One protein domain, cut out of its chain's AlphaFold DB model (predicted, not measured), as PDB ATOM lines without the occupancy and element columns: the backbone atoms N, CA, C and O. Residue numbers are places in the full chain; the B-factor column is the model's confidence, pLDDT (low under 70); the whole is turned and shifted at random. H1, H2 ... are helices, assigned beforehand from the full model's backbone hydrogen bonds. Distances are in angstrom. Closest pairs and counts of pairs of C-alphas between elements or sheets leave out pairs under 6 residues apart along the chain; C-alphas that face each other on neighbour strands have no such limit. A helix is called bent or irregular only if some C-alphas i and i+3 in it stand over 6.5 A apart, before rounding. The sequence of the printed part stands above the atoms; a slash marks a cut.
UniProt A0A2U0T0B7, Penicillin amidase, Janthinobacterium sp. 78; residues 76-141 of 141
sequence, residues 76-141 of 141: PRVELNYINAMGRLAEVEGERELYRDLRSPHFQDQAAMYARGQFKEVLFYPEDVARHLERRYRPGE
ATOM      1  N   PRO A  76     131.817 190.681 129.210       93.69
ATOM      2  CA  PRO A  76     132.260 189.769 128.155       93.69
ATOM      3  C   PRO A  76     132.728 190.497 126.893       93.69
ATOM      4  O   PRO A  76     133.739 190.124 126.302       93.69
ATOM      5  N   ARG A  77     132.054 191.579 126.486       92.69
ATOM      6  CA  ARG A  77     132.497 192.382 125.339       92.69
ATOM      7  C   ARG A  77     133.767 193.171 125.628       92.69
ATOM      8  O   ARG A  77     134.612 193.291 124.739       92.69
ATOM      9  N   VAL A  78     133.909 193.727 126.832       91.38
ATOM     10  CA  VAL A  78     135.144 194.415 127.251       91.38
ATOM     11  C   VAL A  78     136.327 193.448 127.203       91.38
ATOM     12  O   VAL A  78     137.353 193.759 126.594       91.38
ATOM     13  N   GLU A  79     136.162 192.259 127.773       90.12
ATOM     14  CA  GLU A  79     137.167 191.200 127.780       90.12
ATOM     15  C   GLU A  79     137.507 190.739 126.358       90.12
ATOM     16  O   GLU A  79     138.680 190.721 125.980       90.12
ATOM     17  N   LEU A  80     136.501 190.457 125.527       87.62
ATOM     18  CA  LEU A  80     136.711 190.002 124.152       87.62
ATOM     19  C   LEU A  80     137.447 191.048 123.306       87.62
ATOM     20  O   LEU A  80     138.323 190.703 122.512       87.62
ATOM     21  N   ASN A  81     137.136 192.334 123.496       87.69
ATOM     22  CA  ASN A  81     137.857 193.423 122.840       87.69
ATOM     23  C   ASN A  81     139.336 193.443 123.240       87.69
ATOM     24  O   ASN A  81     140.191 193.647 122.377       87.69
ATOM     25  N   TYR A  82     139.642 193.205 124.518       83.31
ATOM     26  CA  TYR A  82     141.016 193.141 125.012       83.31
ATOM     27  C   TYR A  82     141.763 191.924 124.449       83.31
ATOM     28  O   TYR A  82     142.876 192.057 123.942       83.31
ATOM     29  N   ILE A  83     141.124 190.753 124.448       83.00
ATOM     30  CA  ILE A  83     141.663 189.513 123.873       83.00
ATOM     31  C   ILE A  83     141.944 189.683 122.377       83.00
ATOM     32  O   ILE A  83     143.031 189.348 121.910       83.00
ATOM     33  N   ASN A  84     141.007 190.267 121.630       84.75
ATOM     34  CA  ASN A  84     141.194 190.576 120.216       84.75
ATOM     35  C   ASN A  84     142.326 191.593 119.991       84.75
ATOM     36  O   ASN A  84     143.112 191.431 119.063       84.75
ATOM     37  N   ALA A  85     142.442 192.628 120.829       80.62
ATOM     38  CA  ALA A  85     143.522 193.611 120.722       80.62
ATOM     39  C   ALA A  85     144.909 193.001 120.997       80.62
ATOM     40  O   ALA A  85     145.880 193.393 120.353       80.62
ATOM     41  N   MET A  86     144.990 192.021 121.902       75.50
ATOM     42  CA  MET A  86     146.201 191.228 122.150       75.50
ATOM     43  C   MET A  86     146.467 190.169 121.076       75.50
ATOM     44  O   MET A  86     147.523 189.545 121.106       75.50
ATOM     45  N   GLY A  87     145.517 189.927 120.167       80.88
ATOM     46  CA  GLY A  87     145.620 188.836 119.210       80.88
ATOM     47  C   GLY A  87     145.588 187.461 119.881       80.88
ATOM     48  O   GLY A  87     146.448 186.608 119.691       80.88
ATOM     49  N   ARG A  88     144.638 187.252 120.776       84.44
ATOM     50  CA  ARG A  88     144.462 185.956 121.437       84.44
ATOM     51  C   ARG A  88     143.058 185.424 121.215       84.44
ATOM     52  O   ARG A  88     142.570 184.612 121.994       84.44
ATOM     53  N   LEU A  89     142.383 185.901 120.172       86.00
ATOM     54  CA  LEU A  89     140.983 185.582 119.939       86.00
ATOM     55  C   LEU A  89     140.803 184.106 119.574       86.00
ATOM     56  O   LEU A  89     139.823 183.498 119.998       86.00
ATOM     57  N   ALA A  90     141.777 183.499 118.890       88.06
ATOM     58  CA  ALA A  90     141.757 182.074 118.570       88.06
ATOM     59  C   ALA A  90     141.813 181.166 119.813       88.06
ATOM     60  O   ALA A  90     141.369 180.020 119.740       88.06
ATOM     61  N   GLU A  91     142.304 181.659 120.957       86.81
ATOM     62  CA  GLU A  91     142.287 180.908 122.221       86.81
ATOM     63  C   GLU A  91     140.866 180.747 122.787       86.81
ATOM     64  O   GLU A  91     140.603 179.780 123.499       86.81
ATOM     65  N   VAL A  92     139.951 181.669 122.459       89.62
ATOM     66  CA  VAL A  92     138.566 181.678 122.961       89.62
ATOM     67  C   VAL A  92     137.568 181.212 121.898       89.62
ATOM     68  O   VAL A  92     136.725 180.364 122.174       89.62
ATOM     69  N   GLU A  93     137.685 181.720 120.670       91.12
ATOM     70  CA  GLU A  93     136.737 181.487 119.563       91.12
ATOM     71  C   GLU A  93     137.193 180.368 118.595       91.12
ATOM     72  O   GLU A  93     136.457 179.943 117.693       91.12
ATOM     73  N   GLY A  94     138.411 179.856 118.790       91.31
ATOM     74  CA  GLY A  94     138.985 178.734 118.049       91.31
ATOM     75  C   GLY A  94     139.716 179.112 116.757       91.31
ATOM     76  O   GLY A  94     139.916 180.276 116.415       91.31
ATOM     77  N   GLU A  95     140.106 178.080 116.002       92.31
ATOM     78  CA  GLU A  95     141.049 178.156 114.870       92.31
ATOM     79  C   GLU A  95     140.678 179.187 113.787       92.31
ATOM     80  O   GLU A  95     141.550 179.748 113.124       92.31
ATOM     81  N   ARG A  96     139.383 179.490 113.633       93.12
ATOM     82  CA  ARG A  96     138.874 180.450 112.642       93.12
ATOM     83  C   ARG A  96     139.452 181.863 112.804       93.12
ATOM     84  O   ARG A  96     139.554 182.585 111.816       93.12
ATOM     85  N   GLU A  97     139.853 182.243 114.018       92.31
ATOM     86  CA  GLU A  97     140.374 183.582 114.310       92.31
ATOM     87  C   GLU A  97     141.902 183.683 114.163       92.31
ATOM     88  O   GLU A  97     142.447 184.779 114.262       92.31
ATOM     89  N   LEU A  98     142.608 182.592 113.819       88.50
ATOM     90  CA  LEU A  98     144.073 182.595 113.660       88.50
ATOM     91  C   LEU A  98     144.570 183.659 112.677       88.50
ATOM     92  O   LEU A  98     145.573 184.324 112.923       88.50
ATOM     93  N   TYR A  99     143.878 183.833 111.550       87.12
ATOM     94  CA  TYR A  99     144.277 184.841 110.568       87.12
ATOM     95  C   TYR A  99     144.069 186.265 111.093       87.12
ATOM     96  O   TYR A  99     144.857 187.161 110.789       87.12
ATOM     97  N   ARG A 100     143.010 186.482 111.878       84.31
ATOM     98  CA  ARG A 100     142.691 187.782 112.469       84.31
ATOM     99  C   ARG A 100     143.736 188.179 113.500       84.31
ATOM    100  O   ARG A 100     144.238 189.299 113.446       84.31
ATOM    101  N   ASP A 101     144.079 187.228 114.352       83.56
ATOM    102  CA  ASP A 101     145.164 187.298 115.312       83.56
ATOM    103  C   ASP A 101     146.468 187.712 114.589       83.56
ATOM    104  O   ASP A 101     146.973 188.818 114.788       83.56
ATOM    105  N   LEU A 102     146.925 186.934 113.602       82.00
ATOM    106  CA  LEU A 102     148.184 187.179 112.878       82.00
ATOM    107  C   LEU A 102     148.257 188.497 112.083       82.00
ATOM    108  O   LEU A 102     149.353 188.926 111.719       82.00
ATOM    109  N   ARG A 103     147.124 189.138 111.766       78.62
ATOM    110  CA  ARG A 103     147.098 190.357 110.938       78.62
ATOM    111  C   ARG A 103     147.435 191.630 111.721       78.62
ATOM    112  O   ARG A 103     147.646 192.672 111.099       78.62
ATOM    113  N   SER A 104     147.455 191.589 113.054       70.31
ATOM    114  CA  SER A 104     147.799 192.768 113.856       70.31
ATOM    115  C   SER A 104     149.309 193.064 113.771       70.31
ATOM    116  O   SER A 104     150.119 192.191 114.073       70.31
ATOM    117  N   PRO A 105     149.742 194.288 113.411       66.31
ATOM    118  CA  PRO A 105     151.164 194.655 113.429       66.31
ATOM    119  C   PRO A 105     151.814 194.513 114.815       66.31
ATOM    120  O   PRO A 105     153.008 194.249 114.911       66.31
ATOM    121  N   HIS A 106     151.011 194.641 115.877       70.31
ATOM    122  CA  HIS A 106     151.415 194.496 117.280       70.31
ATOM    123  C   HIS A 106     151.062 193.114 117.853       70.31
ATOM    124  O   HIS A 106     150.946 192.939 119.058       70.31
ATOM    125  N   PHE A 107     150.840 192.118 116.991       64.44
ATOM    126  CA  PHE A 107     150.403 190.787 117.410       64.44
ATOM    127  C   PHE A 107     151.405 190.078 118.333       64.44
ATOM    128  O   PHE A 107     151.036 189.525 119.363       64.44
ATOM    129  N   GLN A 108     152.689 190.073 117.961       67.12
ATOM    130  CA  GLN A 108     153.730 189.338 118.697       67.12
ATOM    131  C   GLN A 108     154.759 190.229 119.386       67.12
ATOM    132  O   GLN A 108     155.637 189.709 120.075       67.12
ATOM    133  N   ASP A 109     154.679 191.550 119.220       75.81
ATOM    134  CA  ASP A 109     155.704 192.469 119.728       75.81
ATOM    135  C   ASP A 109     155.815 192.436 121.264       75.81
ATOM    136  O   ASP A 109     156.891 192.648 121.822       75.81
ATOM    137  N   GLN A 110     154.724 192.063 121.939       73.56
ATOM    138  CA  GLN A 110     154.631 191.946 123.395       73.56
ATOM    139  C   GLN A 110     154.543 190.498 123.898       73.56
ATOM    140  O   GLN A 110     154.672 190.260 125.101       73.56
ATOM    141  N   ALA A 111     154.407 189.504 123.013       71.88
ATOM    142  CA  ALA A 111     154.205 188.103 123.399       71.88
ATOM    143  C   ALA A 111     155.343 187.560 124.286       71.88
ATOM    144  O   ALA A 111     155.103 186.903 125.300       71.88
ATOM    145  N   ALA A 112     156.595 187.894 123.953       78.12
ATOM    146  CA  ALA A 112     157.756 187.493 124.746       78.12
ATOM    147  C   ALA A 112     157.800 188.159 126.133       78.12
ATOM    148  O   ALA A 112     158.322 187.563 127.076       78.12
ATOM    149  N   MET A 113     157.267 189.378 126.264       77.12
ATOM    150  CA  MET A 113     157.184 190.086 127.542       77.12
ATOM    151  C   MET A 113     156.111 189.444 128.432       77.12
ATOM    152  O   MET A 113     156.400 189.091 129.576       77.12
ATOM    153  N   TYR A 114     154.930 189.150 127.875       71.69
ATOM    154  CA  TYR A 114     153.860 188.450 128.591       71.69
ATOM    155  C   TYR A 114     154.274 187.058 129.071       71.69
ATOM    156  O   TYR A 114     154.048 186.725 130.233       71.69
ATOM    157  N   ALA A 115     154.963 186.276 128.233       74.25
ATOM    158  CA  ALA A 115     155.477 184.958 128.619       74.25
ATOM    159  C   ALA A 115     156.450 185.013 129.814       74.25
ATOM    160  O   ALA A 115     156.639 184.018 130.512       74.25
ATOM    161  N   ARG A 116     157.069 186.175 130.057       82.56
ATOM    162  CA  ARG A 116     158.009 186.426 131.158       82.56
ATOM    163  C   ARG A 116     157.380 187.193 132.326       82.56
ATOM    164  O   ARG A 116     158.101 187.537 133.258       82.56
ATOM    165  N   GLY A 117     156.079 187.496 132.278       77.62
ATOM    166  CA  GLY A 117     155.406 188.338 133.276       77.62
ATOM    167  C   GLY A 117     155.889 189.793 133.285       77.62
ATOM    168  O   GLY A 117     155.761 190.486 134.291       77.62
ATOM    169  N   GLN A 118     156.487 190.253 132.187       80.00
ATOM    170  CA  GLN A 118     156.933 191.627 132.004       80.00
ATOM    171  C   GLN A 118     155.804 192.394 131.320       80.00
ATOM    172  O   GLN A 118     155.495 192.153 130.157       80.00
ATOM    173  N   PHE A 119     155.156 193.295 132.049       74.69
ATOM    174  CA  PHE A 119     154.069 194.104 131.505       74.69
ATOM    175  C   PHE A 119     154.605 195.461 131.059       74.69
ATOM    176  O   PHE A 119     155.446 196.058 131.731       74.69
ATOM    177  N   LYS A 120     154.118 195.945 129.914       73.38
ATOM    178  CA  LYS A 120     154.420 197.297 129.447       73.38
ATOM    179  C   LYS A 120     153.820 198.308 130.422       73.38
ATOM    180  O   LYS A 120     152.661 198.178 130.815       73.38
ATOM    181  N   GLU A 121     154.602 199.318 130.788       74.50
ATOM    182  CA  GLU A 121     154.102 200.425 131.597       74.50
ATOM    183  C   GLU A 121     153.037 201.198 130.810       74.50
ATOM    184  O   GLU A 121     153.236 201.573 129.648       74.50
ATOM    185  N   VAL A 122     151.879 201.401 131.433       77.44
ATOM    186  CA  VAL A 122     150.802 202.191 130.841       77.44
ATOM    187  C   VAL A 122     151.182 203.661 130.955       77.44
ATOM    188  O   VAL A 122     151.304 204.193 132.056       77.44
ATOM    189  N   LEU A 123     151.354 204.317 129.809       80.44
ATOM    190  CA  LEU A 123     151.692 205.736 129.746       80.44
ATOM    191  C   LEU A 123     150.466 206.565 130.136       80.44
ATOM    192  O   LEU A 123     149.577 206.791 129.316       80.44
ATOM    193  N   PHE A 124     150.400 206.978 131.399       60.06
ATOM    194  CA  PHE A 124     149.273 207.754 131.915       60.06
ATOM    195  C   PHE A 124     149.465 209.263 131.719       60.06
ATOM    196  O   PHE A 124     148.500 209.981 131.459       60.06
ATOM    197  N   TYR A 125     150.704 209.752 131.818       74.94
ATOM    198  CA  TYR A 125     150.985 211.184 131.792       74.94
ATOM    199  C   TYR A 125     151.248 211.702 130.369       74.94
ATOM    200  O   TYR A 125     151.913 211.022 129.577       74.94
ATOM    201  N   PRO A 126     150.760 212.908 130.015       76.75
ATOM    202  CA  PRO A 126     150.922 213.477 128.676       76.75
ATOM    203  C   PRO A 126     152.375 213.552 128.198       76.75
ATOM    204  O   PRO A 126     152.641 213.398 127.004       76.75
ATOM    205  N   GLU A 127     153.318 213.774 129.110       83.06
ATOM    206  CA  GLU A 127     154.748 213.871 128.825       83.06
ATOM    207  C   GLU A 127     155.324 212.516 128.398       83.06
ATOM    208  O   GLU A 127     156.108 212.437 127.446       83.06
ATOM    209  N   ASP A 128     154.896 211.441 129.062       79.88
ATOM    210  CA  ASP A 128     155.309 210.077 128.742       79.88
ATOM    211  C   ASP A 128     154.692 209.624 127.423       79.88
ATOM    212  O   ASP A 128     155.382 209.045 126.581       79.88
ATOM    213  N   VAL A 129     153.422 209.960 127.186       83.00
ATOM    214  CA  VAL A 129     152.761 209.716 125.899       83.00
ATOM    215  C   VAL A 129     153.493 210.449 124.774       83.00
ATOM    216  O   VAL A 129     153.773 209.850 123.740       83.00
ATOM    217  N   ALA A 130     153.853 211.721 124.974       87.38
ATOM    218  CA  ALA A 130     154.563 212.512 123.973       87.38
ATOM    219  C   ALA A 130     155.939 211.927 123.620       87.38
ATOM    220  O   ALA A 130     156.334 211.966 122.456       87.38
ATOM    221  N   ARG A 131     156.654 211.356 124.599       87.25
ATOM    222  CA  ARG A 131     157.976 210.741 124.397       87.25
ATOM    223  C   ARG A 131     157.931 209.465 123.552       87.25
ATOM    224  O   ARG A 131     158.899 209.171 122.859       87.25
ATOM    225  N   HIS A 132     156.830 208.722 123.610       84.12
ATOM    226  CA  HIS A 132     156.681 207.420 122.952       84.12
ATOM    227  C   HIS A 132     155.707 207.459 121.766       84.12
ATOM    228  O   HIS A 132     155.241 206.421 121.298       84.12
ATOM    229  N   LEU A 133     155.368 208.660 121.293       86.62
ATOM    230  CA  LEU A 133     154.422 208.854 120.208       86.62
ATOM    231  C   LEU A 133     155.085 208.583 118.852       86.62
ATOM    232  O   LEU A 133     155.988 209.308 118.445       86.62
ATOM    233  N   GLU A 134     154.587 207.599 118.105       85.06
ATOM    234  CA  GLU A 134     155.049 207.354 116.729       85.06
ATOM    235  C   GLU A 134     154.338 208.244 115.701       85.06
ATOM    236  O   GLU A 134     154.920 208.640 114.691       85.06
ATOM    237  N   ARG A 135     153.067 208.589 115.948       88.12
ATOM    238  CA  ARG A 135     152.268 209.425 115.046       88.12
ATOM    239  C   ARG A 135     151.257 210.272 115.814       88.12
ATOM    240  O   ARG A 135     150.544 209.773 116.680       88.12
ATOM    241  N   ARG A 136     151.133 211.545 115.424       87.38
ATOM    242  CA  ARG A 136     150.026 212.442 115.794       87.38
ATOM    243  C   ARG A 136     149.266 212.816 114.530       87.38
ATOM    244  O   ARG A 136     149.896 213.135 113.528       87.38
ATOM    245  N   TYR A 137     147.941 212.800 114.567       88.88
ATOM    246  CA  TYR A 137     147.123 213.335 113.479       88.88
ATOM    247  C   TYR A 137     145.856 213.982 114.040       88.88
ATOM    248  O   TYR A 137     145.439 213.653 115.153       88.88
ATOM    249  N   ARG A 138     145.253 214.894 113.272       80.81
ATOM    250  CA  ARG A 138     143.873 215.338 113.484       80.81
ATOM    251  C   ARG A 138     143.015 214.812 112.338       80.81
ATOM    252  O   ARG A 138     143.461 214.859 111.195       80.81
ATOM    253  N   PRO A 139     141.814 214.284 112.603       72.75
ATOM    254  CA  PRO A 139     140.909 213.893 111.531       72.75
ATOM    255  C   PRO A 139     140.635 215.078 110.593       72.75
ATOM    256  O   PRO A 139     140.126 216.103 111.038       72.75
ATOM    257  N   GLY A 140     140.976 214.935 109.309       79.81
ATOM    258  CA  GLY A 140     140.778 215.974 108.290       79.81
ATOM    259  C   GLY A 140     141.949 216.945 108.073       79.81
ATOM    260  O   GLY A 140     141.828 217.794 107.194       79.81
ATOM    261  N   GLU A 141     143.053 216.813 108.818       62.28
ATOM    262  CA  GLU A 141     144.357 217.439 108.511       62.28
ATOM    263  C   GLU A 141     145.283 216.478 107.750       62.28
ATOM    264  O   GLU A 141     145.217 215.248 108.004       62.28
TER     265      GLU A 141
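What this domain is: This is residues 76 to 141 of the 141 residues of the protein "Penicillin amidase" of Janthinobacterium sp. 78 (UniProt A0A2U0T0B7). The model is a loose, open trail of short helices: H1, H2 and H3 gather in a small cluster, and the chain then leads through H4 and a long, bare link to H5, which lies well away from the cluster. Beyond H5 the last residues, 133 to 141, stick out as a free tail. The printed part has 66 residues with five named helices, in the order H1, H2, H3, H4, H5, and no named strand; its class is all helix, although under half of the residues, 32 of 66, are in named elements. The whole is loose, with a radius of gyration of the C-alphas of 14.9 A and spans of 39 by 35 by 23 A.

How they stand to each other: H1, residues 76 to 85, and H2, residues 90 to 93, are near each other, with 8 pairs of C-alphas within 10 A; they only just fall short of touching, the closest C-alphas being 8.5 A apart. H2 touches H3, residues 95 to 102, with the C-alphas of Ala 90 and Glu 97 closest at 4.7 A. H1 and H3 are close but not clearly touching: their closest C-alphas, those of Asn 84 and Asp 101, are 7.1 A apart. Their lines stand at a steep tilt of 53 degrees, and they run the same way. H4, residues 111 to 114, and H5, residues 126 to 131, touch no helix. H3 and H4 are apart, and so are H4 and H5. Every O i to N i+4 pair is within hydrogen-bond range in H1 and H5, but 2 of 4 are in H3; H2 and H4 are too short for such a pair.

Where its parts are: H1 begins at C-alpha 76 (132.260, 189.769, 128.155) and is 14.0 A long from first to last C-alpha. H2 measures 5.2 A. H3 measures 11.7 A and is irregular, with C-alphas 96 and 99 standing 7.3 A apart. H4, 5.2 A long, begins at C-alpha 111 (154.205, 188.103, 123.399). H5, 8.7 A long, ends at C-alpha 131 (157.976, 210.741, 124.397).

The domain as a whole: The two C-alphas farthest apart are those of Arg 116 and Gly 140, at 41.1 A. The printed part has no cut and ends at Glu 141, the chain's last residue. The links from H1 to H2 and from H2 to H3 are tight, that from H3 to H4 is short, and that from H4 to H5, 11 residues, is long. Residues 112 to 117, 124 to 130 and 133 to 141 stand free. The mean pLDDT of the printed part is 81.2; residues 105, 107 to 108, 124 and 141 are under 70.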